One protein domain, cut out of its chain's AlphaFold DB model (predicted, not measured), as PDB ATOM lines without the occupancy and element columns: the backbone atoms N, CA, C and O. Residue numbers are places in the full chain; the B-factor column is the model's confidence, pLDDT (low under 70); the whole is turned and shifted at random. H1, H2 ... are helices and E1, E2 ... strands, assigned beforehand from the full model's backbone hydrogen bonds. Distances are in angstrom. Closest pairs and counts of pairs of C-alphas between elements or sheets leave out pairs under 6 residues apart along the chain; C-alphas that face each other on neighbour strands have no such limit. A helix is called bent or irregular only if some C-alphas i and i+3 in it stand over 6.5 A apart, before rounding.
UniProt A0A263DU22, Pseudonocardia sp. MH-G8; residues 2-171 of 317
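What this domain is: This is residues 2 to 171 of the 317 residues of a protein of Pseudonocardia sp. MH-G8 (UniProt A0A263DU22). Two lobes stand side by side, one a two-layered slab with helix H5 over one face of the small sheet E3 E4 E7, the other built along the bent helix H2, with the hairpin E1 and E2 and the short helix H3 by its second arm; the bent hairpin E5 and E6 and the short helix H4 lie between them, E6 packing on the first arm of H2. H1, at one end of the longest axis, is set off from the other named elements, and the unnamed tail of residues 151 to 171 reaches away toward the other end. The printed part has 170 residues, with five named helices and seven named strands in the order H1 H2 E1 E2 H3 H4 H5 E3 E4 E5 E6 E7, a mixed class of helices and strands. The three sheets, E3 - E4 - E7, E1 - E2 and E5 - E6, are antiparallel. The whole is only just loose, close to compact, with a radius of gyration of the C-alphas of 19.0 A and spans of 59 by 47 by 36 A.

Where its parts are: H1, residues 2 to 8, begins at C-alpha 2 at (-29.455, 25.077, -11.121). H2, residues 24 to 55, was assigned as one helix by its hydrogen bonds but is bent, with C-alphas 36 and 39 7.2 A apart. Its arms are H2a, residues 24 to 36, 18.5 A long, and H2b, residues 39 to 55, 25.0 A long. E1 is residues 62 to 64, E2 is 70 to 72, H3 is 73 to 78 and H4 is 80 to 83. H5, residues 86 to 101, is 22.8 A long and begins at (-36.988, 13.026, 12.024). E3, residues 107 to 112, measures 16.1 A, and E4, residues 117 to 123, 20.0 A. E5, residues 129 to 135, measures 16.1 A, and E6, residues 138 to 145, 17.6 A. E7, residues 148 to 150, ends at C-alpha 150 at (-30.560, -1.066, 14.658).

How they stand to each other: In the sheet E3 E4 E7, the hairpin E3 and E4 has N 109 and O 120 within hydrogen-bond range at 2.8 A, and E4 and E7 have N 150 and O 117 at 2.8 A. H5 is on one face of this sheet, two layers, at a height over the sheet of 8.6 A. It lies over E3 and E4 and runs slantwise to the strands, at 41 degrees to E3 on the local plane; its closest C-alpha pair with E3 is Val 92 and Thr 109, 6.6 A. E6 bends by 81 degrees at residue 142; the hairpin E5 and E6 has N 140 and O 133 at 2.8 A. The closest C-alphas of H2a and E6 are those of Thr 30 and Ile 140, 5.0 A. H2a touches H4 with residues 30 to 34 alone, closest at the C-alphas of Asn 34 and Ile 81, 4.9 A. The arms H2a and H2b stand at a steep tilt of 55 degrees. H2b touches H3 at a shallow tilt of 13 degrees, opposite ways, with the C-alphas of Ile 42 and Val 77 closest, 5.3 A. The hairpin E1 and E2 has N 63 and O 71 at 2.8 A; the closest C-alphas of E1 and H5 are those of Thr 64 and Ser 86, 5.4 A. H1 is apart from H2a and H2b. Every O i to N i+4 pair is within hydrogen-bond range in H2b, H3 and H5, against 2 of 3 in H1 and 7 of 9 in H2a; H4 is too short for one.

The domain as a whole: The C-alphas farthest apart are those of Asp 58 and Gly 163, 61.7 A. The printed part has no cut. The link from H1 to H2, 15 residues, is long. In the tail, residues 159 to 160 pair with 166 to 167, antiparallel. The mean pLDDT of the printed part is 90.1; residues 165 to 171 are under 70.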
ATOM      1  N   SER A   2     -28.220  25.658 -11.694       92.81
ATOM      2  CA  SER A   2     -29.455  25.077 -11.121       92.81
ATOM      3  C   SER A   2     -30.730  25.839 -11.497       92.81
ATOM      4  O   SER A   2     -31.681  25.238 -11.981       92.81
ATOM      5  N   GLU A   3     -30.734  27.167 -11.377       93.62
ATOM      6  CA  GLU A   3     -31.865  28.018 -11.779       93.62
ATOM      7  C   GLU A   3     -32.238  27.850 -13.262       93.62
ATOM      8  O   GLU A   3     -33.407  27.756 -13.630       93.62
ATOM      9  N   ALA A   4     -31.232  27.742 -14.129       96.06
ATOM     10  CA  ALA A   4     -31.424  27.577 -15.561       96.06
ATOM     11  C   ALA A   4     -31.971  26.183 -15.931       96.06
ATOM     12  O   ALA A   4     -32.614  26.059 -16.973       96.06
ATOM     13  N   ILE A   5     -31.720  25.165 -15.097       95.44
ATOM     14  CA  ILE A   5     -32.312  23.824 -15.208       95.44
ATOM     15  C   ILE A   5     -33.759  23.864 -14.715       95.44
ATOM     16  O   ILE A   5     -34.644  23.462 -15.459       95.44
ATOM     17  N   ARG A   6     -34.015  24.444 -13.532       94.38
ATOM     18  CA  ARG A   6     -35.367  24.609 -12.963       94.38
ATOM     19  C   ARG A   6     -36.318  25.321 -13.937       94.38
ATOM     20  O   ARG A   6     -37.468  24.928 -14.059       94.38
ATOM     21  N   ARG A   7     -35.833  26.325 -14.684       95.56
ATOM     22  CA  ARG A   7     -36.622  27.008 -15.730       95.56
ATOM     23  C   ARG A   7     -36.938  26.144 -16.955       95.56
ATOM     24  O   ARG A   7     -37.958  26.371 -17.591       95.56
ATOM     25  N   ARG A   8     -36.045  25.228 -17.340       97.44
ATOM     26  CA  ARG A   8     -36.190  24.406 -18.558       97.44
ATOM     27  C   ARG A   8     -36.908  23.083 -18.302       97.44
ATOM     28  O   ARG A   8     -37.508  22.548 -19.222       97.44
ATOM     29  N   LEU A   9     -36.816  22.571 -17.078       95.69
ATOM     30  CA  LEU A   9     -37.390  21.305 -16.631       95.69
ATOM     31  C   LEU A   9     -38.154  21.538 -15.312       95.69
ATOM     32  O   LEU A   9     -37.652  21.167 -14.251       95.69
ATOM     33  N   PRO A  10     -39.330  22.193 -15.352       91.25
ATOM     34  CA  PRO A  10     -40.072  22.567 -14.144       91.25
ATOM     35  C   PRO A  10     -40.581  21.360 -13.342       91.25
ATOM     36  O   PRO A  10     -40.710  21.453 -12.125       91.25
ATOM     37  N   ASP A  11     -40.804  20.222 -14.003       91.31
ATOM     38  CA  ASP A  11     -41.320  18.996 -13.376       91.31
ATOM     39  C   ASP A  11     -40.217  18.109 -12.774       91.31
ATOM     40  O   ASP A  11     -40.492  17.055 -12.199       91.31
ATOM     41  N   VAL A  12     -38.947  18.510 -12.906       93.25
ATOM     42  CA  VAL A  12     -37.799  17.757 -12.395       93.25
ATOM     43  C   VAL A  12     -37.315  18.379 -11.094       93.25
ATOM     44  O   VAL A  12     -37.019  19.572 -11.017       93.25
ATOM     45  N   TYR A  13     -37.162  17.551 -10.061       94.25
ATOM     46  CA  TYR A  13     -36.553  17.997  -8.815       94.25
ATOM     47  C   TYR A  13     -35.062  18.298  -9.012       94.25
ATOM     48  O   TYR A  13     -34.289  17.441  -9.438       94.25
ATOM     49  N   VAL A  14     -34.645  19.519  -8.665       95.44
ATOM     50  CA  VAL A  14     -33.254  19.972  -8.808       95.44
ATOM     51  C   VAL A  14     -32.645  20.262  -7.442       95.44
ATOM     52  O   VAL A  14     -32.928  21.293  -6.824       95.44
ATOM     53  N   SER A  15     -31.736  19.380  -7.031       95.88
ATOM     54  CA  SER A  15     -30.889  19.525  -5.848       95.88
ATOM     55  C   SER A  15     -29.541  20.125  -6.255       95.88
ATOM     56  O   SER A  15     -28.818  19.530  -7.055       95.88
ATOM     57  N   ALA A  16     -29.194  21.310  -5.750       94.88
ATOM     58  CA  ALA A  16     -27.893  21.916  -6.025       94.88
ATOM     59  C   ALA A  16     -26.938  21.653  -4.858       94.88
ATOM     60  O   ALA A  16     -27.229  21.981  -3.713       94.88
ATOM     61  N   SER A  17     -25.774  21.082  -5.152       94.31
ATOM     62  CA  SER A  17     -24.835  20.601  -4.133       94.31
ATOM     63  C   SER A  17     -24.360  21.690  -3.162       94.31
ATOM     64  O   SER A  17     -24.334  21.467  -1.955       94.31
ATOM     65  N   HIS A  18     -24.076  22.889  -3.675       91.88
ATOM     66  CA  HIS A  18     -23.676  24.053  -2.875       91.88
ATOM     67  C   HIS A  18     -24.781  24.588  -1.945       91.88
ATOM     68  O   HIS A  18     -24.478  25.340  -1.023       91.88
ATOM     69  N   GLU A  19     -26.051  24.227  -2.172       91.69
ATOM     70  CA  GLU A  19     -27.170  24.584  -1.286       91.69
ATOM     71  C   GLU A  19     -27.247  23.642  -0.060       91.69
ATOM     72  O   GLU A  19     -28.015  23.906   0.868       91.69
ATOM     73  N   LEU A  20     -26.486  22.535  -0.046       91.19
ATOM     74  CA  LEU A  20     -26.546  21.501   0.995       91.19
ATOM     75  C   LEU A  20     -25.270  21.398   1.827       91.19
ATOM     76  O   LEU A  20     -25.366  21.418   3.050       91.19
ATOM     77  N   GLU A  21     -24.105  21.285   1.186       91.94
ATOM     78  CA  GLU A  21     -22.832  21.103   1.886       91.94
ATOM     79  C   GLU A  21     -21.684  21.791   1.144       91.94
ATOM     80  O   GLU A  21     -21.654  21.838  -0.086       91.94
ATOM     81  N   PHE A  22     -20.723  22.328   1.901       86.50
ATOM     82  CA  PHE A  22     -19.564  23.016   1.335       86.50
ATOM     83  C   PHE A  22     -18.368  22.084   1.088       86.50
ATOM     84  O   PHE A  22     -17.649  22.295   0.112       86.50
ATOM     85  N   ARG A  23     -18.159  21.053   1.921       86.12
ATOM     86  CA  ARG A  23     -17.059  20.078   1.779       86.12
ATOM     87  C   ARG A  23     -17.321  19.122   0.631       86.12
ATOM     88  O   ARG A  23     -18.442  18.689   0.441       86.12
ATOM     89  N   GLU A  24     -16.312  18.795  -0.161       85.94
ATOM     90  CA  GLU A  24     -16.513  18.052  -1.411       85.94
ATOM     91  C   GLU A  24     -16.816  16.563  -1.252       85.94
ATOM     92  O   GLU A  24     -17.631  16.046  -2.021       85.94
ATOM     93  N   PHE A  25     -16.210  15.909  -0.259       84.62
ATOM     94  CA  PHE A  25     -16.301  14.465  -0.061       84.62
ATOM     95  C   PHE A  25     -17.745  14.038   0.232       84.62
ATOM     96  O   PHE A  25     -18.354  13.303  -0.543       84.62
ATOM     97  N   GLU A  26     -18.356  14.599   1.274       87.81
ATOM     98  CA  GLU A  26     -19.719  14.256   1.689       87.81
ATOM     99  C   GLU A  26     -20.798  14.983   0.877       87.81
ATOM    100  O   GLU A  26     -21.977  14.622   0.915       87.81
ATOM    101  N   ARG A  27     -20.443  16.037   0.133       93.94
ATOM    102  CA  ARG A  27     -21.416  16.813  -0.648       93.94
ATOM    103  C   ARG A  27     -22.031  15.999  -1.770       93.94
ATOM    104  O   ARG A  27     -23.215  16.179  -2.046       93.94
ATOM    105  N   THR A  28     -21.261  15.123  -2.409       93.56
ATOM    106  CA  THR A  28     -21.750  14.321  -3.540       93.56
ATOM    107  C   THR A  28     -22.777  13.282  -3.085       93.56
ATOM    108  O   THR A  28     -23.871  13.216  -3.644       93.56
ATOM    109  N   SER A  29     -22.482  12.531  -2.026       94.06
ATOM    110  CA  SER A  29     -23.421  11.584  -1.410       94.06
ATOM    111  C   SER A  29     -24.653  12.296  -0.846       94.06
ATOM    112  O   SER A  29     -25.782  11.883  -1.105       94.06
ATOM    113  N   THR A  30     -24.466  13.426  -0.156       95.19
ATOM    114  CA  THR A  30     -25.573  14.203   0.427       95.19
ATOM    115  C   THR A  30     -26.502  14.779  -0.642       95.19
ATOM    116  O   THR A  30     -27.724  14.680  -0.516       95.19
ATOM    117  N   VAL A  31     -25.958  15.367  -1.718       95.75
ATOM    118  CA  VAL A  31     -26.785  15.917  -2.805       95.75
ATOM    119  C   VAL A  31     -27.506  14.817  -3.573       95.75
ATOM    120  O   VAL A  31     -28.667  15.022  -3.931       95.75
ATOM    121  N   ALA A  32     -26.860  13.663  -3.775       94.56
ATOM    122  CA  ALA A  32     -27.465  12.502  -4.415       94.56
ATOM    123  C   ALA A  32     -28.626  11.953  -3.577       94.56
ATOM    124  O   ALA A  32     -29.729  11.806  -4.100       94.56
ATOM    125  N   ALA A  33     -28.429  11.757  -2.270       94.19
ATOM    126  CA  ALA A  33     -29.484  11.316  -1.364       94.19
ATOM    127  C   ALA A  33     -30.656  12.311  -1.331       94.19
ATOM    128  O   ALA A  33     -31.810  11.911  -1.471       94.19
ATOM    129  N   ASN A  34     -30.374  13.618  -1.239       95.62
ATOM    130  CA  ASN A  34     -31.403  14.662  -1.274       95.62
ATOM    131  C   ASN A  34     -32.190  14.668  -2.597       95.62
ATOM    132  O   ASN A  34     -33.409  14.838  -2.586       95.62
ATOM    133  N   ALA A  35     -31.505  14.483  -3.732       95.38
ATOM    134  CA  ALA A  35     -32.124  14.387  -5.054       95.38
ATOM    135  C   ALA A  35     -32.987  13.129  -5.204       95.38
ATOM    136  O   ALA A  35     -34.054  13.197  -5.806       95.38
ATOM    137  N   PHE A  36     -32.543  12.011  -4.627       94.19
ATOM    138  CA  PHE A  36     -33.241  10.731  -4.671       94.19
ATOM    139  C   PHE A  36     -34.583  10.778  -3.932       94.19
ATOM    140  O   PHE A  36     -35.609  10.387  -4.485       94.19
ATOM    141  N   VAL A  37     -34.610  11.310  -2.704       93.50
ATOM    142  CA  VAL A  37     -35.846  11.360  -1.897       93.50
ATOM    143  C   VAL A  37     -36.773  12.525  -2.264       93.50
ATOM    144  O   VAL A  37     -37.973  12.476  -1.986       93.50
ATOM    145  N   GLY A  38     -36.237  13.582  -2.882       95.19
ATOM    146  CA  GLY A  38     -36.947  14.843  -3.111       95.19
ATOM    147  C   GLY A  38     -38.280  14.738  -3.847       95.19
ATOM    148  O   GLY A  38     -39.266  15.254  -3.320       95.19
ATOM    149  N   PRO A  39     -38.378  14.042  -4.995       94.56
ATOM    150  CA  PRO A  39     -39.642  13.913  -5.720       94.56
ATOM    151  C   PRO A  39     -40.772  13.307  -4.876       94.56
ATOM    152  O   PRO A  39     -41.908  13.782  -4.915       94.56
ATOM    153  N   ILE A  40     -40.458  12.284  -4.075       94.75
ATOM    154  CA  ILE A  40     -41.436  11.601  -3.216       94.75
ATOM    155  C   ILE A  40     -41.853  12.519  -2.063       94.75
ATOM    156  O   ILE A  40     -43.047  12.671  -1.788       94.75
ATOM    157  N   MET A  41     -40.878  13.167  -1.421       94.56
ATOM    158  CA  MET A  41     -41.113  14.057  -0.284       94.56
ATOM    159  C   MET A  41     -41.908  15.303  -0.669       94.56
ATOM    160  O   MET A  41     -42.773  15.724   0.092       94.56
ATOM    161  N   ILE A  42     -41.676  15.867  -1.858       93.50
ATOM    162  CA  ILE A  42     -42.450  17.006  -2.363       93.50
ATOM    163  C   ILE A  42     -43.923  16.675  -2.441       93.50
ATOM    164  O   ILE A  42     -44.735  17.437  -1.916       93.50
ATOM    165  N   ARG A  43     -44.256  15.549  -3.076       93.69
ATOM    166  CA  ARG A  43     -45.646  15.126  -3.223       93.69
ATOM    167  C   ARG A  43     -46.283  14.955  -1.849       93.69
ATOM    168  O   ARG A  43     -47.264  15.619  -1.544       93.69
ATOM    169  N   TYR A  44     -45.650  14.161  -0.986       95.50
ATOM    170  CA  TYR A  44     -46.160  13.877   0.353       95.50
ATOM    171  C   TYR A  44     -46.381  15.139   1.199       95.50
ATOM    172  O   TYR A  44     -47.462  15.336   1.750       95.50
ATOM    173  N   LEU A  45     -45.374  16.008   1.302       94.81
ATOM    174  CA  LEU A  45     -45.449  17.190   2.160       94.81
ATOM    175  C   LEU A  45     -46.403  18.256   1.609       94.81
ATOM    176  O   LEU A  45     -47.036  18.969   2.388       94.81
ATOM    177  N   THR A  46     -46.523  18.354   0.284       92.81
ATOM    178  CA  THR A  46     -47.489  19.243  -0.373       92.81
ATOM    179  C   THR A  46     -48.914  18.762  -0.124       92.81
ATOM    180  O   THR A  46     -49.735  19.539   0.362       92.81
ATOM    181  N   ASP A  47     -49.180  17.472  -0.344       94.94
ATOM    182  CA  ASP A  47     -50.490  16.863  -0.101       94.94
ATOM    183  C   ASP A  47     -50.896  16.988   1.373       94.94
ATOM    184  O   ASP A  47     -52.041  17.334   1.682       94.94
ATOM    185  N   LEU A  48     -49.946  16.763   2.289       95.50
ATOM    186  CA  LEU A  48     -50.151  16.916   3.726       95.50
ATOM    187  C   LEU A  48     -50.486  18.365   4.095       95.50
ATOM    188  O   LEU A  48     -51.465  18.606   4.800       95.50
ATOM    189  N   ARG A  49     -49.712  19.338   3.600       94.50
ATOM    190  CA  ARG A  49     -49.960  20.769   3.833       94.50
ATOM    191  C   ARG A  49     -51.340  21.179   3.337       94.50
ATOM    192  O   ARG A  49     -52.069  21.864   4.052       94.50
ATOM    193  N   ASP A  50     -51.697  20.770   2.128       93.62
ATOM    194  CA  ASP A  50     -52.964  21.148   1.516       93.62
ATOM    195  C   ASP A  50     -54.137  20.445   2.221       93.62
ATOM    196  O   ASP A  50     -55.195  21.042   2.406       93.62
ATOM    197  N   GLY A  51     -53.939  19.212   2.700       95.44
ATOM    198  CA  GLY A  51     -54.876  18.513   3.580       95.44
ATOM    199  C   GLY A  51     -55.116  19.236   4.901       95.44
ATOM    200  O   GLY A  51     -56.267  19.452   5.270       95.44
ATOM    201  N   VAL A  52     -54.051  19.667   5.577       95.50
ATOM    202  CA  VAL A  52     -54.141  20.430   6.832       95.50
ATOM    203  C   VAL A  52     -54.861  21.764   6.616       95.50
ATOM    204  O   VAL A  52     -55.752  22.106   7.389       95.50
ATOM    205  N   ARG A  53     -54.558  22.478   5.525       93.62
ATOM    206  CA  ARG A  53     -55.228  23.744   5.178       93.62
ATOM    207  C   ARG A  53     -56.716  23.590   4.889       93.62
ATOM    208  O   ARG A  53     -57.489  24.480   5.215       93.62
ATOM    209  N   ARG A  54     -57.136  22.458   4.313       95.00
ATOM    210  CA  ARG A  54     -58.567  22.157   4.123       95.00
ATOM    211  C   ARG A  54     -59.317  21.986   5.444       95.00
ATOM    212  O   ARG A  54     -60.527  22.177   5.465       95.00
ATOM    213  N   LEU A  55     -58.629  21.604   6.521       94.88
ATOM    214  CA  LEU A  55     -59.227  21.480   7.854       94.88
ATOM    215  C   LEU A  55     -59.271  22.828   8.587       94.88
ATOM    216  O   LEU A  55     -60.205  23.075   9.346       94.88
ATOM    217  N   SER A  56     -58.269  23.683   8.378       94.69
ATOM    218  CA  SER A  56     -58.224  25.049   8.905       94.69
ATOM    219  C   SER A  56     -57.259  25.900   8.081       94.69
ATOM    220  O   SER A  56     -56.080  25.561   7.959       94.69
ATOM    221  N   GLU A  57     -57.744  27.019   7.536       89.19
ATOM    222  CA  GLU A  57     -56.935  27.929   6.712       89.19
ATOM    223  C   GLU A  57     -55.762  28.544   7.497       89.19
ATOM    224  O   GLU A  57     -54.687  28.755   6.935       89.19
ATOM    225  N   ASP A  58     -55.935  28.739   8.809       91.44
ATOM    226  CA  ASP A  58     -54.928  29.311   9.710       91.44
ATOM    227  C   ASP A  58     -53.929  28.275  10.259       91.44
ATOM    228  O   ASP A  58     -52.989  28.622  10.986       91.44
ATOM    229  N   ALA A  59     -54.110  26.988   9.941       90.06
ATOM    230  CA  ALA A  59     -53.250  25.933  10.458       90.06
ATOM    231  C   ALA A  59     -51.818  26.054   9.918       90.06
ATOM    232  O   ALA A  59     -51.557  26.087   8.712       90.06
ATOM    233  N   ARG A  60     -50.855  26.051  10.843       88.00
ATOM    234  CA  ARG A  60     -49.426  26.023  10.531       88.00
ATOM    235  C   ARG A  60     -48.913  24.596  10.638       88.00
ATOM    236  O   ARG A  60     -48.943  24.006  11.714       88.00
ATOM    237  N   LEU A  61     -48.424  24.060   9.522       93.56
ATOM    238  CA  LEU A  61     -47.764  22.761   9.481       93.56
ATOM    239  C   LEU A  61     -46.250  22.944   9.609       93.56
ATOM    240  O   LEU A  61     -45.629  23.618   8.784       93.56
ATOM    241  N   SER A  62     -45.673  22.291  10.612       94.69
ATOM    242  CA  SER A  62     -44.229  22.214  10.817       94.69
ATOM    243  C   SER A  62     -43.770  20.763  10.731       94.69
ATOM    244  O   SER A  62     -44.483  19.853  11.145       94.69
ATOM    245  N   ILE A  63     -42.573  20.555  10.195       95.69
ATOM    246  CA  ILE A  63     -41.966  19.242   9.993       95.69
ATOM    247  C   ILE A  63     -40.758  19.131  10.909       95.69
ATOM    248  O   ILE A  63     -39.871  19.977  10.854       95.69
ATOM    249  N   THR A  64     -40.694  18.098  11.741       95.44
ATOM    250  CA  THR A  64     -39.494  17.831  12.541       95.44
ATOM    251  C   THR A  64     -38.357  17.383  11.627       95.44
ATOM    252  O   THR A  64     -38.555  16.549  10.744       95.44
ATOM    253  N   GLN A  65     -37.163  17.933  11.817       94.62
ATOM    254  CA  GLN A  65     -35.955  17.505  11.113       94.62
ATOM    255  C   GLN A  65     -35.079  16.634  12.033       94.62
ATOM    256  O   GLN A  65     -35.334  16.521  13.230       94.62
ATOM    257  N   SER A  66     -34.039  16.003  11.492       94.81
ATOM    258  CA  SER A  66     -33.208  15.010  12.183       94.81
ATOM    259  C   SER A  66     -32.487  15.541  13.425       94.81
ATOM    260  O   SER A  66     -32.034  14.744  14.235       94.81
ATOM    261  N   ASN A  67     -32.350  16.862  13.597       93.38
ATOM    262  CA  ASN A  67     -31.791  17.463  14.815       93.38
ATOM    263  C   ASN A  67     -32.852  17.772  15.892       93.38
ATOM    264  O   ASN A  67     -32.568  18.487  16.843       93.38
ATOM    265  N   GLY A  68     -34.090  17.302  15.717       92.06
ATOM    266  CA  GLY A  68     -35.179  17.494  16.676       92.06
ATOM    267  C   GLY A  68     -35.914  18.834  16.559       92.06
ATOM    268  O   GLY A  68     -36.960  19.011  17.178       92.06
ATOM    269  N   VAL A  69     -35.432  19.769  15.734       93.12
ATOM    270  CA  VAL A  69     -36.071  21.080  15.535       93.12
ATOM    271  C   VAL A  69     -37.135  21.015  14.437       93.12
ATOM    272  O   VAL A  69     -36.995  20.304  13.442       93.12
ATOM    273  N   ALA A  70     -38.200  21.796  14.589       95.00
ATOM    274  CA  ALA A  70     -39.241  21.925  13.580       95.00
ATOM    275  C   ALA A  70     -38.872  22.963  12.499       95.00
ATOM    276  O   ALA A  70     -38.411  24.064  12.799       95.00
ATOM    277  N   ILE A  71     -39.109  22.625  11.233       95.19
ATOM    278  CA  ILE A  71     -38.900  23.478  10.056       95.19
ATOM    279  C   ILE A  71     -40.191  23.628   9.250       95.19
ATOM    280  O   ILE A  71     -41.132  22.849   9.392       95.19
ATOM    281  N   SER A  72     -40.237  24.631   8.372       95.00
ATOM    282  CA  SER A  72     -41.370  24.802   7.462       95.00
ATOM    283  C   SER A  72     -41.416  23.700   6.399       95.00
ATOM    284  O   SER A  72     -40.385  23.125   6.029       95.00
ATOM    285  N   VAL A  73     -42.608  23.464   5.848       94.94
ATOM    286  CA  VAL A  73     -42.814  22.546   4.717       94.94
ATOM    287  C   VAL A  73     -41.925  22.919   3.530       94.94
ATOM    288  O   VAL A  73     -41.307  22.050   2.929       94.94
ATOM    289  N   GLU A  74     -41.786  24.208   3.223       93.25
ATOM    290  CA  GLU A  74     -40.967  24.708   2.110       93.25
ATOM    291  C   GLU A  74     -39.483  24.375   2.302       93.25
ATOM    292  O   GLU A  74     -38.764  24.104   1.340       93.25
ATOM    293  N   THR A  75     -39.013  24.391   3.550       93.06
ATOM    294  CA  THR A  75     -37.634  24.016   3.876       93.06
ATOM    295  C   THR A  75     -37.443  22.508   3.763       93.06
ATOM    296  O   THR A  75     -36.469  22.077   3.146       93.06
ATOM    297  N   ALA A  76     -38.386  21.715   4.275       94.56
ATOM    298  CA  ALA A  76     -38.355  20.258   4.163       94.56
ATOM    299  C   ALA A  76     -38.447  19.783   2.700       94.56
ATOM    300  O   ALA A  76     -37.783  18.830   2.318       94.56
ATOM    301  N   VAL A  77     -39.193  20.496   1.853       93.81
ATOM    302  CA  VAL A  77     -39.272  20.256   0.403       93.81
ATOM    303  C   VAL A  77     -37.951  20.557  -0.311       93.81
ATOM    304  O   VAL A  77     -37.562  19.826  -1.218       93.81
ATOM    305  N   ARG A  78     -37.249  21.626   0.079       92.38
ATOM    306  CA  ARG A  78     -35.971  22.019  -0.537       92.38
ATOM    307  C   ARG A  78     -34.800  21.145  -0.074       92.38
ATOM    308  O   ARG A  78     -33.840  20.949  -0.817       92.38
ATOM    309  N   GLN A  79     -34.845  20.670   1.170       94.12
ATOM    310  CA  GLN A  79     -33.771  19.899   1.806       94.12
ATOM    311  C   GLN A  79     -34.324  18.658   2.536       94.12
ATOM    312  O   GLN A  79     -34.118  18.518   3.744       94.12
ATOM    313  N   PRO A  80     -35.020  17.748   1.833       94.69
ATOM    314  CA  PRO A  80     -35.658  16.562   2.412       94.69
ATOM    315  C   PRO A  80     -34.681  15.617   3.112       94.69
ATOM    316  O   PRO A  80     -35.075  14.904   4.030       94.69
ATOM    317  N   ILE A  81     -33.391  15.637   2.761       93.75
ATOM    318  CA  ILE A  81     -32.384  14.848   3.484       93.75
ATOM    319  C   ILE A  81     -32.326  15.197   4.981       93.75
ATOM    320  O   ILE A  81     -32.014  14.346   5.812       93.75
ATOM    321  N   ARG A  82     -32.713  16.427   5.352       93.12
ATOM    322  CA  ARG A  82     -32.776  16.868   6.750       93.12
ATOM    323  C   ARG A  82     -33.852  16.157   7.558       93.12
ATOM    324  O   ARG A  82     -33.830  16.290   8.769       93.12
ATOM    325  N   THR A  83     -34.787  15.434   6.945       93.69
ATOM    326  CA  THR A  83     -35.872  14.744   7.661       93.69
ATOM    327  C   THR A  83     -35.656  13.234   7.775       93.69
ATOM    328  O   THR A  83     -36.543  12.544   8.280       93.69
ATOM    329  N   ALA A  84     -34.506  12.708   7.331       89.56
ATOM    330  CA  ALA A  84     -34.228  11.269   7.256       89.56
ATOM    331  C   ALA A  84     -34.376  10.527   8.601       89.56
ATOM    332  O   ALA A  84     -34.872   9.406   8.622       89.56
ATOM    333  N   LEU A  85     -34.021  11.170   9.720       88.38
ATOM    334  CA  LEU A  85     -34.126  10.621  11.082       88.38
ATOM    335  C   LEU A  85     -35.068  11.461  11.961       88.38
ATOM    336  O   LEU A  85     -34.911  11.549  13.174       88.38
ATOM    337  N   SER A  86     -36.062  12.104  11.345       92.50
ATOM    338  CA  SER A  86     -36.988  13.026  12.024       92.50
ATOM    339  C   SER A  86     -37.837  12.375  13.118       92.50
ATOM    340  O   SER A  86     -38.060  12.981  14.162       92.50
ATOM    341  N   ARG A  87     -38.311  11.146  12.889       93.00
ATOM    342  CA  ARG A  87     -39.147  10.400  13.842       93.00
ATOM    343  C   ARG A  87     -38.403  10.068  15.139       93.00
ATOM    344  O   ARG A  87     -38.875  10.515  16.182       93.00
ATOM    345  N   PRO A  88     -37.275   9.333  15.120       93.50
ATOM    346  CA  PRO A  88     -36.581   9.036  16.365       93.50
ATOM    347  C   PRO A  88     -36.056  10.316  17.020       93.50
ATOM    348  O   PRO A  88     -36.106  10.430  18.238       93.50
ATOM    349  N   ALA A  89     -35.685  11.341  16.241       95.06
ATOM    350  CA  ALA A  89     -35.321  12.639  16.803       95.06
ATOM    351  C   ALA A  89     -36.463  13.293  17.594       95.06
ATOM    352  O   ALA A  89     -36.236  13.785  18.696       95.06
ATOM    353  N   ALA A  90     -37.698  13.258  17.082       94.94
ATOM    354  CA  ALA A  90     -38.865  13.733  17.823       94.94
ATOM    355  C   ALA A  90     -39.087  12.934  19.120       94.94
ATOM    356  O   ALA A  90     -39.397  13.524  20.154       94.94
ATOM    357  N   GLY A  91     -38.895  11.610  19.069       94.31
ATOM    358  CA  GLY A  91     -38.986  10.731  20.237       94.31
ATOM    359  C   GLY A  91     -37.960  11.085  21.313       94.31
ATOM    360  O   GLY A  91     -38.324  11.244  22.473       94.31
ATOM    361  N   VAL A  92     -36.702  11.301  20.921       95.38
ATOM    362  CA  VAL A  92     -35.617  11.695  21.830       95.38
ATOM    363  C   VAL A  92     -35.865  13.072  22.446       95.38
ATOM    364  O   VAL A  92     -35.693  13.233  23.650       95.38
ATOM    365  N   VAL A  93     -36.332  14.053  21.663       95.19
ATOM    366  CA  VAL A  93     -36.704  15.380  22.190       95.19
ATOM    367  C   VAL A  93     -37.821  15.270  23.229       95.19
ATOM    368  O   VAL A  93     -37.734  15.880  24.293       95.19
ATOM    369  N   GLY A  94     -38.858  14.476  22.947       94.62
ATOM    370  CA  GLY A  94     -39.947  14.240  23.896       94.62
ATOM    371  C   GLY A  94     -39.482  13.506  25.155       94.62
ATOM    372  O   GLY A  94     -39.866  13.880  26.262       94.62
ATOM    373  N   ALA A  95     -38.619  12.502  24.999       94.88
ATOM    374  CA  ALA A  95     -38.051  11.754  26.112       94.88
ATOM    375  C   ALA A  95     -37.169  12.635  27.003       94.88
ATOM    376  O   ALA A  95     -37.285  12.548  28.218       94.88
ATOM    377  N   ALA A  96     -36.354  13.522  26.428       94.50
ATOM    378  CA  ALA A  96     -35.544  14.468  27.193       94.50
ATOM    379  C   ALA A  96     -36.402  15.446  28.003       94.50
ATOM    380  O   ALA A  96     -36.105  15.694  29.169       94.50
ATOM    381  N   ALA A  97     -37.500  15.944  27.427       93.94
ATOM    382  CA  ALA A  97     -38.453  16.771  28.166       93.94
ATOM    383  C   ALA A  97     -39.084  15.996  29.338       93.94
ATOM    384  O   ALA A  97     -39.078  16.475  30.468       93.94
ATOM    385  N   ALA A  98     -39.550  14.768  29.095       94.44
ATOM    386  CA  ALA A  98     -40.135  13.925  30.139       94.44
ATOM    387  C   ALA A  98     -39.121  13.536  31.234       94.44
ATOM    388  O   ALA A  98     -39.470  13.473  32.410       94.44
ATOM    389  N   ALA A  99     -37.869  13.281  30.856       94.50
ATOM    390  CA  ALA A  99     -36.792  12.925  31.772       94.50
ATOM    391  C   ALA A  99     -36.420  14.112  32.680       94.50
ATOM    392  O   ALA A  99     -36.299  13.945  33.896       94.50
ATOM    393  N   ALA A 100     -36.353  15.323  32.117       92.88
ATOM    394  CA  ALA A 100     -36.168  16.554  32.879       92.88
ATOM    395  C   ALA A 100     -37.314  16.788  33.881       92.88
ATOM    396  O   ALA A 100     -37.048  17.044  35.056       92.88
ATOM    397  N   ASP A 101     -38.569  16.622  33.450       94.62
ATOM    398  CA  ASP A 101     -39.748  16.753  34.319       94.62
ATOM    399  C   ASP A 101     -39.768  15.705  35.446       94.62
ATOM    400  O   ASP A 101     -40.252  15.971  36.548       94.62
ATOM    401  N   ALA A 102     -39.208  14.519  35.195       95.12
ATOM    402  CA  ALA A 102     -39.069  13.452  36.183       95.12
ATOM    403  C   ALA A 102     -37.878  13.643  37.145       95.12
ATOM    404  O   ALA A 102     -37.709  12.839  38.062       95.12
ATOM    405  N   GLY A 103     -37.046  14.673  36.955       95.31
ATOM    406  CA  GLY A 103     -35.813  14.860  37.726       95.31
ATOM    407  C   GLY A 103     -34.721  13.834  37.397       95.31
ATOM    408  O   GLY A 103     -33.810  13.638  38.199       95.31
ATOM    409  N   CYS A 104     -34.804  13.197  36.227       94.12
ATOM    410  CA  CYS A 104     -33.837  12.239  35.695       94.12
ATOM    411  C   CYS A 104     -33.133  12.860  34.480       94.12
ATOM    412  O   CYS A 104     -33.463  12.511  33.349       94.12
ATOM    413  N   PRO A 105     -32.209  13.814  34.671       89.44
ATOM    414  CA  PRO A 105     -31.604  14.523  33.550       89.44
ATOM    415  C   PRO A 105     -30.680  13.606  32.722       89.44
ATOM    416  O   PRO A 105     -30.505  13.833  31.537       89.44
ATOM    417  N   ASP A 106     -30.176  12.514  33.298       94.62
ATOM    418  CA  ASP A 106     -29.398  11.511  32.570       94.62
ATOM    419  C   ASP A 106     -30.282  10.310  32.223       94.62
ATOM    420  O   ASP A 106     -30.841   9.654  33.109       94.62
ATOM    421  N   ALA A 107     -30.424  10.013  30.932       94.25
ATOM    422  CA  ALA A 107     -31.316   8.959  30.463       94.25
ATOM    423  C   ALA A 107     -30.822   8.291  29.174       94.25
ATOM    424  O   ALA A 107     -30.133   8.884  28.351       94.25
ATOM    425  N   VAL A 108     -31.238   7.043  28.967       94.88
ATOM    426  CA  VAL A 108     -31.081   6.343  27.688       94.88
ATOM    427  C   VAL A 108     -32.467   6.101  27.116       94.88
ATOM    428  O   VAL A 108     -33.331   5.518  27.770       94.88
ATOM    429  N   THR A 109     -32.681   6.556  25.887       95.06
ATOM    430  CA  THR A 109     -33.911   6.289  25.141       95.06
ATOM    431  C   THR A 109     -33.817   4.939  24.446       95.06
ATOM    432  O   THR A 109     -32.751   4.553  23.968       95.06
ATOM    433  N   PHE A 110     -34.932   4.218  24.398       94.88
ATOM    434  CA  PHE A 110     -35.042   2.939  23.708       94.88
ATOM    435  C   PHE A 110     -36.424   2.854  23.051       94.88
ATOM    436  O   PHE A 110     -37.418   2.576  23.721       94.88
ATOM    437  N   ASP A 111     -36.489   3.155  21.753       93.12
ATOM    438  CA  ASP A 111     -37.717   3.137  20.949       93.12
ATOM    439  C   ASP A 111     -37.702   1.926  20.014       93.12
ATOM    440  O   ASP A 111     -36.943   1.880  19.047       93.12
ATOM    441  N   VAL A 112     -38.532   0.926  20.312       93.25
ATOM    442  CA  VAL A 112     -38.659  -0.283  19.494       93.25
ATOM    443  C   VAL A 112     -39.883  -0.164  18.602       93.25
ATOM    444  O   VAL A 112     -41.026  -0.260  19.052       93.25
ATOM    445  N   GLY A 113     -39.634  -0.036  17.303       88.88
ATOM    446  CA  GLY A 113     -40.656  -0.107  16.274       88.88
ATOM    447  C   GLY A 113     -40.879  -1.526  15.748       88.88
ATOM    448  O   GLY A 113     -40.318  -2.520  16.211       88.88
ATOM    449  N   GLY A 114     -41.693  -1.626  14.696       89.00
ATOM    450  CA  GLY A 114     -41.924  -2.894  13.998       89.00
ATOM    451  C   GLY A 114     -40.711  -3.397  13.209       89.00
ATOM    452  O   GLY A 114     -40.579  -4.594  13.004       89.00
ATOM    453  N   THR A 115     -39.809  -2.521  12.775       86.50
ATOM    454  CA  THR A 115     -38.697  -2.897  11.875       86.50
ATOM    455  C   THR A 115     -37.331  -2.567  12.458       86.50
ATOM    456  O   THR A 115     -36.366  -3.286  12.211       86.50
ATOM    457  N   SER A 116     -37.252  -1.490  13.233       88.69
ATOM    458  CA  SER A 116     -36.015  -0.971  13.798       88.69
ATOM    459  C   SER A 116     -36.180  -0.662  15.278       88.69
ATOM    460  O   SER A 116     -37.303  -0.491  15.754       88.69
ATOM    461  N   SER A 117     -35.049  -0.553  15.962       92.44
ATOM    462  CA  SER A 117     -34.948  -0.022  17.314       92.44
ATOM    463  C   SER A 117     -33.987   1.159  17.308       92.44
ATOM    464  O   SER A 117     -32.902   1.059  16.733       92.44
ATOM    465  N   ASP A 118     -34.391   2.260  17.924       94.12
ATOM    466  CA  ASP A 118     -33.659   3.519  17.987       94.12
ATOM    467  C   ASP A 118     -33.201   3.773  19.440       94.12
ATOM    468  O   ASP A 118     -33.988   3.639  20.381       94.12
ATOM    469  N   VAL A 119     -31.923   4.115  19.632       94.88
ATOM    470  CA  VAL A 119     -31.298   4.357  20.946       94.88
ATOM    471  C   VAL A 119     -30.542   5.677  20.927       94.88
ATOM    472  O   VAL A 119     -29.784   5.942  19.995       94.88
ATOM    473  N   ALA A 120     -30.705   6.490  21.966       95.12
ATOM    474  CA  ALA A 120     -29.941   7.723  22.150       95.12
ATOM    475  C   ALA A 120     -29.640   7.976  23.627       95.12
ATOM    476  O   ALA A 120     -30.457   7.649  24.493       95.12
ATOM    477  N   LEU A 121     -28.489   8.592  23.890       95.06
ATOM    478  CA  LEU A 121     -28.082   9.052  25.213       95.06
ATOM    479  C   LEU A 121     -28.530  10.504  25.419       95.06
ATOM    480  O   LEU A 121     -28.311  11.357  24.559       95.06
ATOM    481  N   ILE A 122     -29.127  10.766  26.574       94.56
ATOM    482  CA  ILE A 122     -29.427  12.092  27.104       94.56
ATOM    483  C   ILE A 122     -28.471  12.297  28.280       94.56
ATOM    484  O   ILE A 122     -28.492  11.514  29.230       94.56
ATOM    485  N   ASP A 123     -27.617  13.310  28.170       92.00
ATOM    486  CA  ASP A 123     -26.632  13.692  29.185       92.00
ATOM    487  C   ASP A 123     -27.015  15.078  29.717       92.00
ATOM    488  O   ASP A 123     -26.895  16.108  29.036       92.00
ATOM    489  N   GLY A 124     -27.595  15.101  30.910       88.38
ATOM    490  CA  GLY A 124     -28.168  16.298  31.490       88.38
ATOM    491  C   GLY A 124     -29.338  16.890  30.681       88.38
ATOM    492  O   GLY A 124     -30.329  16.259  30.338       88.38
ATOM    493  N   SER A 125     -29.239  18.181  30.368       73.88
ATOM    494  CA  SER A 125     -30.217  18.867  29.502       73.88
ATOM    495  C   SER A 125     -29.786  18.918  28.033       73.88
ATOM    496  O   SER A 125     -30.479  19.516  27.205       73.88
ATOM    497  N   ALA A 126     -28.632  18.332  27.698       81.38
ATOM    498  CA  ALA A 126     -28.038  18.435  26.379       81.38
ATOM    499  C   ALA A 126     -28.369  17.203  25.532       81.38
ATOM    500  O   ALA A 126     -28.101  16.062  25.903       81.38
ATOM    501  N   LEU A 127     -28.912  17.452  24.341       89.50
ATOM    502  CA  LEU A 127     -28.996  16.441  23.297       89.50
ATOM    503  C   LEU A 127     -27.722  16.494  22.458       89.50
ATOM    504  O   LEU A 127     -27.380  17.539  21.899       89.50
ATOM    505  N   THR A 128     -27.033  15.363  22.352       91.19
ATOM    506  CA  THR A 128     -25.839  15.254  21.515       91.19
ATOM    507  C   THR A 128     -26.237  15.363  20.046       91.19
ATOM    508  O   THR A 128     -27.072  14.605  19.558       91.19
ATOM    509  N   GLU A 129     -25.640  16.312  19.325       92.62
ATOM    510  CA  GLU A 129     -25.778  16.432  17.874       92.62
ATOM    511  C   GLU A 129     -24.540  15.867  17.172       92.62
ATOM    512  O   GLU A 129     -23.400  16.158  17.543       92.62
ATOM    513  N   ARG A 130     -24.758  15.161  16.062       90.88
ATOM    514  CA  ARG A 130     -23.727  14.870  15.068       90.88
ATOM    515  C   ARG A 130     -23.992  15.649  13.791       90.88
ATOM    516  O   ARG A 130     -25.113  16.019  13.449       90.88
ATOM    517  N   SER A 131     -22.913  15.938  13.078       87.56
ATOM    518  CA  SER A 131     -22.971  16.710  11.835       87.56
ATOM    519  C   SER A 131     -22.839  15.839  10.579       87.56
ATOM    520  O   SER A 131     -23.019  16.328   9.464       87.56
ATOM    521  N   SER A 132     -22.536  14.553  10.759       87.00
ATOM    522  CA  SER A 132     -22.465  13.522   9.724       87.00
ATOM    523  C   SER A 132     -22.969  12.194  10.274       87.00
ATOM    524  O   SER A 132     -22.869  11.938  11.474       87.00
ATOM    525  N   THR A 133     -23.461  11.350   9.378       87.62
ATOM    526  CA  THR A 133     -23.806   9.956   9.657       87.62
ATOM    527  C   THR A 133     -23.486   9.097   8.445       87.62
ATOM    528  O   THR A 133     -23.372   9.611   7.332       87.62
ATOM    529  N   ASP A 134     -23.386   7.794   8.662       87.50
ATOM    530  CA  ASP A 134     -23.438   6.811   7.591       87.50
ATOM    531  C   ASP A 134     -24.890   6.350   7.419       87.50
ATOM    532  O   ASP A 134     -25.564   6.038   8.406       87.50
ATOM    533  N   ILE A 135     -25.396   6.379   6.188       83.75
ATOM    534  CA  ILE A 135     -26.672   5.756   5.824       83.75
ATOM    535  C   ILE A 135     -26.382   4.811   4.670       83.75
ATOM    536  O   ILE A 135     -26.117   5.270   3.563       83.75
ATOM    537  N   ASP A 136     -26.456   3.507   4.928       82.38
ATOM    538  CA  ASP A 136     -26.255   2.469   3.908       82.38
ATOM    539  C   ASP A 136     -24.892   2.589   3.184       82.38
ATOM    540  O   ASP A 136     -24.799   2.470   1.965       82.38
ATOM    541  N   GLY A 137     -23.823   2.899   3.930       85.44
ATOM    542  CA  GLY A 137     -22.473   3.094   3.386       85.44
ATOM    543  C   GLY A 137     -22.245   4.451   2.712       85.44
ATOM    544  O   GLY A 137     -21.181   4.687   2.134       85.44
ATOM    545  N   LEU A 138     -23.236   5.349   2.738       86.88
ATOM    546  CA  LEU A 138     -23.116   6.708   2.224       86.88
ATOM    547  C   LEU A 138     -22.877   7.682   3.376       86.88
ATOM    548  O   LEU A 138     -23.730   7.863   4.246       86.88
ATOM    549  N   ALA A 139     -21.755   8.400   3.323       90.00
ATOM    550  CA  ALA A 139     -21.494   9.509   4.230       90.00
ATOM    551  C   ALA A 139     -22.476  10.656   3.945       90.00
ATOM    552  O   ALA A 139     -22.344  11.368   2.950       90.00
ATOM    553  N   ILE A 140     -23.471  10.850   4.806       91.31
ATOM    554  CA  ILE A 140     -24.458  11.926   4.691       91.31
ATOM    555  C   ILE A 140     -24.112  13.037   5.672       91.31
ATOM    556  O   ILE A 140     -24.018  12.833   6.885       91.31
ATOM    557  N   ARG A 141     -23.975  14.252   5.142       91.38
ATOM    558  CA  ARG A 141     -23.707  15.455   5.917       91.38
ATOM    559  C   ARG A 141     -25.001  16.215   6.168       91.38
ATOM    560  O   ARG A 141     -25.529  16.914   5.308       91.38
ATOM    561  N   SER A 142     -25.520  16.073   7.377       89.88
ATOM    562  CA  SER A 142     -26.650  16.845   7.881       89.88
ATOM    563  C   SER A 142     -26.535  16.916   9.396       89.88
ATOM    564  O   SER A 142     -26.101  15.957  10.028       89.88
ATOM    565  N   ARG A 143     -26.951  18.036   9.995       91.19
ATOM    566  CA  ARG A 143     -27.128  18.084  11.450       91.19
ATOM    567  C   ARG A 143     -28.236  17.121  11.858       91.19
ATOM    568  O   ARG A 143     -29.310  17.133  11.250       91.19
ATOM    569  N   MET A 144     -27.964  16.312  12.868       93.31
ATOM    570  CA  MET A 144     -28.898  15.346  13.426       93.31
ATOM    571  C   MET A 144     -28.568  15.045  14.879       93.31
ATOM    572  O   MET A 144     -27.434  15.247  15.304       93.31
ATOM    573  N   LEU A 145     -29.553  14.566  15.630       94.62
ATOM    574  CA  LEU A 145     -29.307  14.017  16.955       94.62
ATOM    575  C   LEU A 145     -28.473  12.741  16.841       94.62
ATOM    576  O   LEU A 145     -28.560  12.013  15.847       94.62
ATOM    577  N   ASP A 146     -27.660  12.493  17.859       93.44
ATOM    578  CA  ASP A 146     -26.893  11.268  17.988       93.44
ATOM    579  C   ASP A 146     -27.821  10.111  18.370       93.44
ATOM    580  O   ASP A 146     -28.110   9.857  19.540       93.44
ATOM    581  N   ILE A 147     -28.338   9.455  17.335       92.69
ATOM    582  CA  ILE A 147     -29.250   8.326  17.438       92.69
ATOM    583  C   ILE A 147     -28.602   7.142  16.742       92.69
ATOM    584  O   ILE A 147     -28.144   7.234  15.600       92.69
ATOM    585  N   HIS A 148     -28.601   6.016  17.435       91.12
ATOM    586  CA  HIS A 148     -28.177   4.737  16.910       91.12
ATOM    587  C   HIS A 148     -29.406   3.900  16.566       91.12
ATOM    588  O   HIS A 148     -30.182   3.527  17.443       91.12
ATOM    589  N   THR A 149     -29.563   3.592  15.281       88.00
ATOM    590  CA  THR A 149     -30.646   2.748  14.776       88.00
ATOM    591  C   THR A 149     -30.120   1.353  14.474       88.00
ATOM    592  O   THR A 149     -29.164   1.184  13.717       88.00
ATOM    593  N   VAL A 150     -30.785   0.336  15.009       87.69
ATOM    594  CA  VAL A 150     -30.560  -1.066  14.658       87.69
ATOM    595  C   VAL A 150     -31.748  -1.561  13.843       87.69
ATOM    596  O   VAL A 150     -32.899  -1.360  14.223       87.69
ATOM    597  N   GLY A 151     -31.478  -2.250  12.732       86.12
ATOM    598  CA  GLY A 151     -32.483  -2.919  11.893       86.12
ATOM    599  C   GLY A 151     -33.049  -4.190  12.530       86.12
ATOM    600  O   GLY A 151     -33.037  -5.254  11.915       86.12
ATOM    601  N   ALA A 152     -33.480  -4.094  13.782       86.94
ATOM    602  CA  ALA A 152     -34.162  -5.144  14.511       86.94
ATOM    603  C   ALA A 152     -35.305  -4.507  15.298       86.94
ATOM    604  O   ALA A 152     -35.070  -3.629  16.122       86.94
ATOM    605  N   GLY A 153     -36.534  -4.924  15.023       88.06
ATOM    606  CA  GLY A 153     -37.735  -4.459  15.704       88.06
ATOM    607  C   GLY A 153     -38.663  -5.624  16.025       88.06
ATOM    608  O   GLY A 153     -38.338  -6.788  15.788       88.06
ATOM    609  N   GLY A 154     -39.856  -5.324  16.531       86.31
ATOM    610  CA  GLY A 154     -40.822  -6.358  16.917       86.31
ATOM    611  C   GLY A 154     -41.222  -7.288  15.764       86.31
ATOM    612  O   GLY A 154     -41.473  -8.467  15.991       86.31
ATOM    613  N   GLY A 155     -41.235  -6.764  14.535       85.19
ATOM    614  CA  GLY A 155     -41.550  -7.429  13.266       85.19
ATOM    615  C   GLY A 155     -40.396  -8.188  12.616       85.19
ATOM    616  O   GLY A 155     -40.610  -8.811  11.577       85.19
ATOM    617  N   SER A 156     -39.191  -8.143  13.186       83.31
ATOM    618  CA  SER A 156     -38.048  -8.865  12.632       83.31
ATOM    619  C   SER A 156     -38.296 -10.371  12.630       83.31
ATOM    620  O   SER A 156     -38.951 -10.916  13.521       83.31
ATOM    621  N   ILE A 157     -37.763 -11.037  11.608       82.00
ATOM    622  CA  ILE A 157     -37.848 -12.487  11.455       82.00
ATOM    623  C   ILE A 157     -36.536 -13.076  11.961       82.00
ATOM    624  O   ILE A 157     -35.464 -12.760  11.443       82.00
ATOM    625  N   ALA A 158     -36.624 -13.922  12.983       82.19
ATOM    626  CA  ALA A 158     -35.500 -14.741  13.412       82.19
ATOM    627  C   ALA A 158     -35.423 -15.980  12.517       82.19
ATOM    628  O   ALA A 158     -36.415 -16.695  12.360       82.19
ATOM    629  N   THR A 159     -34.255 -16.254  11.945       80.56
ATOM    630  CA  THR A 159     -33.981 -17.531  11.282       80.56
ATOM    631  C   THR A 159     -32.924 -18.287  12.071       80.56
ATOM    632  O   THR A 159     -32.247 -17.730  12.933       80.56
ATOM    633  N   VAL A 160     -32.816 -19.590  11.841       83.31
ATOM    634  CA  VAL A 160     -31.761 -20.419  12.425       83.31
ATOM    635  C   VAL A 160     -30.906 -20.908  11.269       83.31
ATOM    636  O   VAL A 160     -31.441 -21.409  10.278       83.31
ATOM    637  N   ASP A 161     -29.594 -20.704  11.359       80.81
ATOM    638  CA  ASP A 161     -28.665 -21.191  10.348       80.81
ATOM    639  C   ASP A 161     -28.555 -22.726  10.386       80.81
ATOM    640  O   ASP A 161     -29.000 -23.395  11.322       80.81
ATOM    641  N   ALA A 162     -27.933 -23.312   9.361       79.88
ATOM    642  CA  ALA A 162     -27.731 -24.761   9.290       79.88
ATOM    643  C   ALA A 162     -26.872 -25.322  10.447       79.88
ATOM    644  O   ALA A 162     -26.857 -26.531  10.664       79.88
ATOM    645  N   GLY A 163     -26.166 -24.460  11.188       79.44
ATOM    646  CA  GLY A 163     -25.390 -24.801  12.379       79.44
ATOM    647  C   GLY A 163     -26.170 -24.672  13.690       79.44
ATOM    648  O   GLY A 163     -25.572 -24.827  14.754       79.44
ATOM    649  N   GLY A 164     -27.474 -24.380  13.645       71.12
ATOM    650  CA  GLY A 164     -28.316 -24.232  14.831       71.12
ATOM    651  C   GLY A 164     -28.177 -22.881  15.539       71.12
ATOM    652  O   GLY A 164     -28.703 -22.721  16.640       71.12
ATOM    653  N   ARG A 165     -27.490 -21.898  14.942       62.19
ATOM    654  CA  ARG A 165     -27.369 -20.555  15.520       62.19
ATOM    655  C   ARG A 165     -28.534 -19.688  15.048       62.19
ATOM    656  O   ARG A 165     -28.752 -19.594  13.840       62.19
ATOM    657  N   PRO A 166     -29.267 -19.023  15.954       62.81
ATOM    658  CA  PRO A 166     -30.242 -18.024  15.552       62.81
ATOM    659  C   PRO A 166     -29.503 -16.871  14.863       62.81
ATOM    660  O   PRO A 166     -28.677 -16.193  15.472       62.81
ATOM    661  N   TRP A 167     -29.767 -16.688  13.574       50.84
ATOM    662  CA  TRP A 167     -29.209 -15.627  12.750       50.84
ATOM    663  C   TRP A 167     -30.333 -14.655  12.386       50.84
ATOM    664  O   TRP A 167     -31.375 -15.039  11.864       50.84
ATOM    665  N   GLY A 168     -30.150 -13.375  12.699       53.34
ATOM    666  CA  GLY A 168     -31.116 -12.326  12.380       53.34
ATOM    667  C   GLY A 168     -30.643 -11.495  11.197       53.34
ATOM    668  O   GLY A 168     -29.975 -10.489  11.416       53.34
ATOM    669  N   ARG A 169     -30.986 -11.890   9.960       48.00
ATOM    670  CA  ARG A 169     -31.055 -10.965   8.809       48.00
ATOM    671  C   ARG A 169     -31.786 -11.580   7.601       48.00
ATOM    672  O   ARG A 169     -31.213 -12.387   6.879       48.00
ATOM    673  N   ASP A 170     -33.004 -11.110   7.336       45.56
ATOM    674  CA  ASP A 170     -33.545 -10.948   5.975       45.56
ATOM    675  C   ASP A 170     -34.492  -9.724   5.953       45.56
ATOM    676  O   ASP A 170     -35.577  -9.781   6.536       45.56
ATOM    677  N   PRO A 171     -34.099  -8.591   5.340       44.97
ATOM    678  CA  PRO A 171     -34.963  -7.419   5.188       44.97
ATOM    679  C   PRO A 171     -35.943  -7.514   3.996       44.97
ATOM    680  O   PRO A 171     -36.732  -6.591   3.798       44.97
TER     681      PRO A 171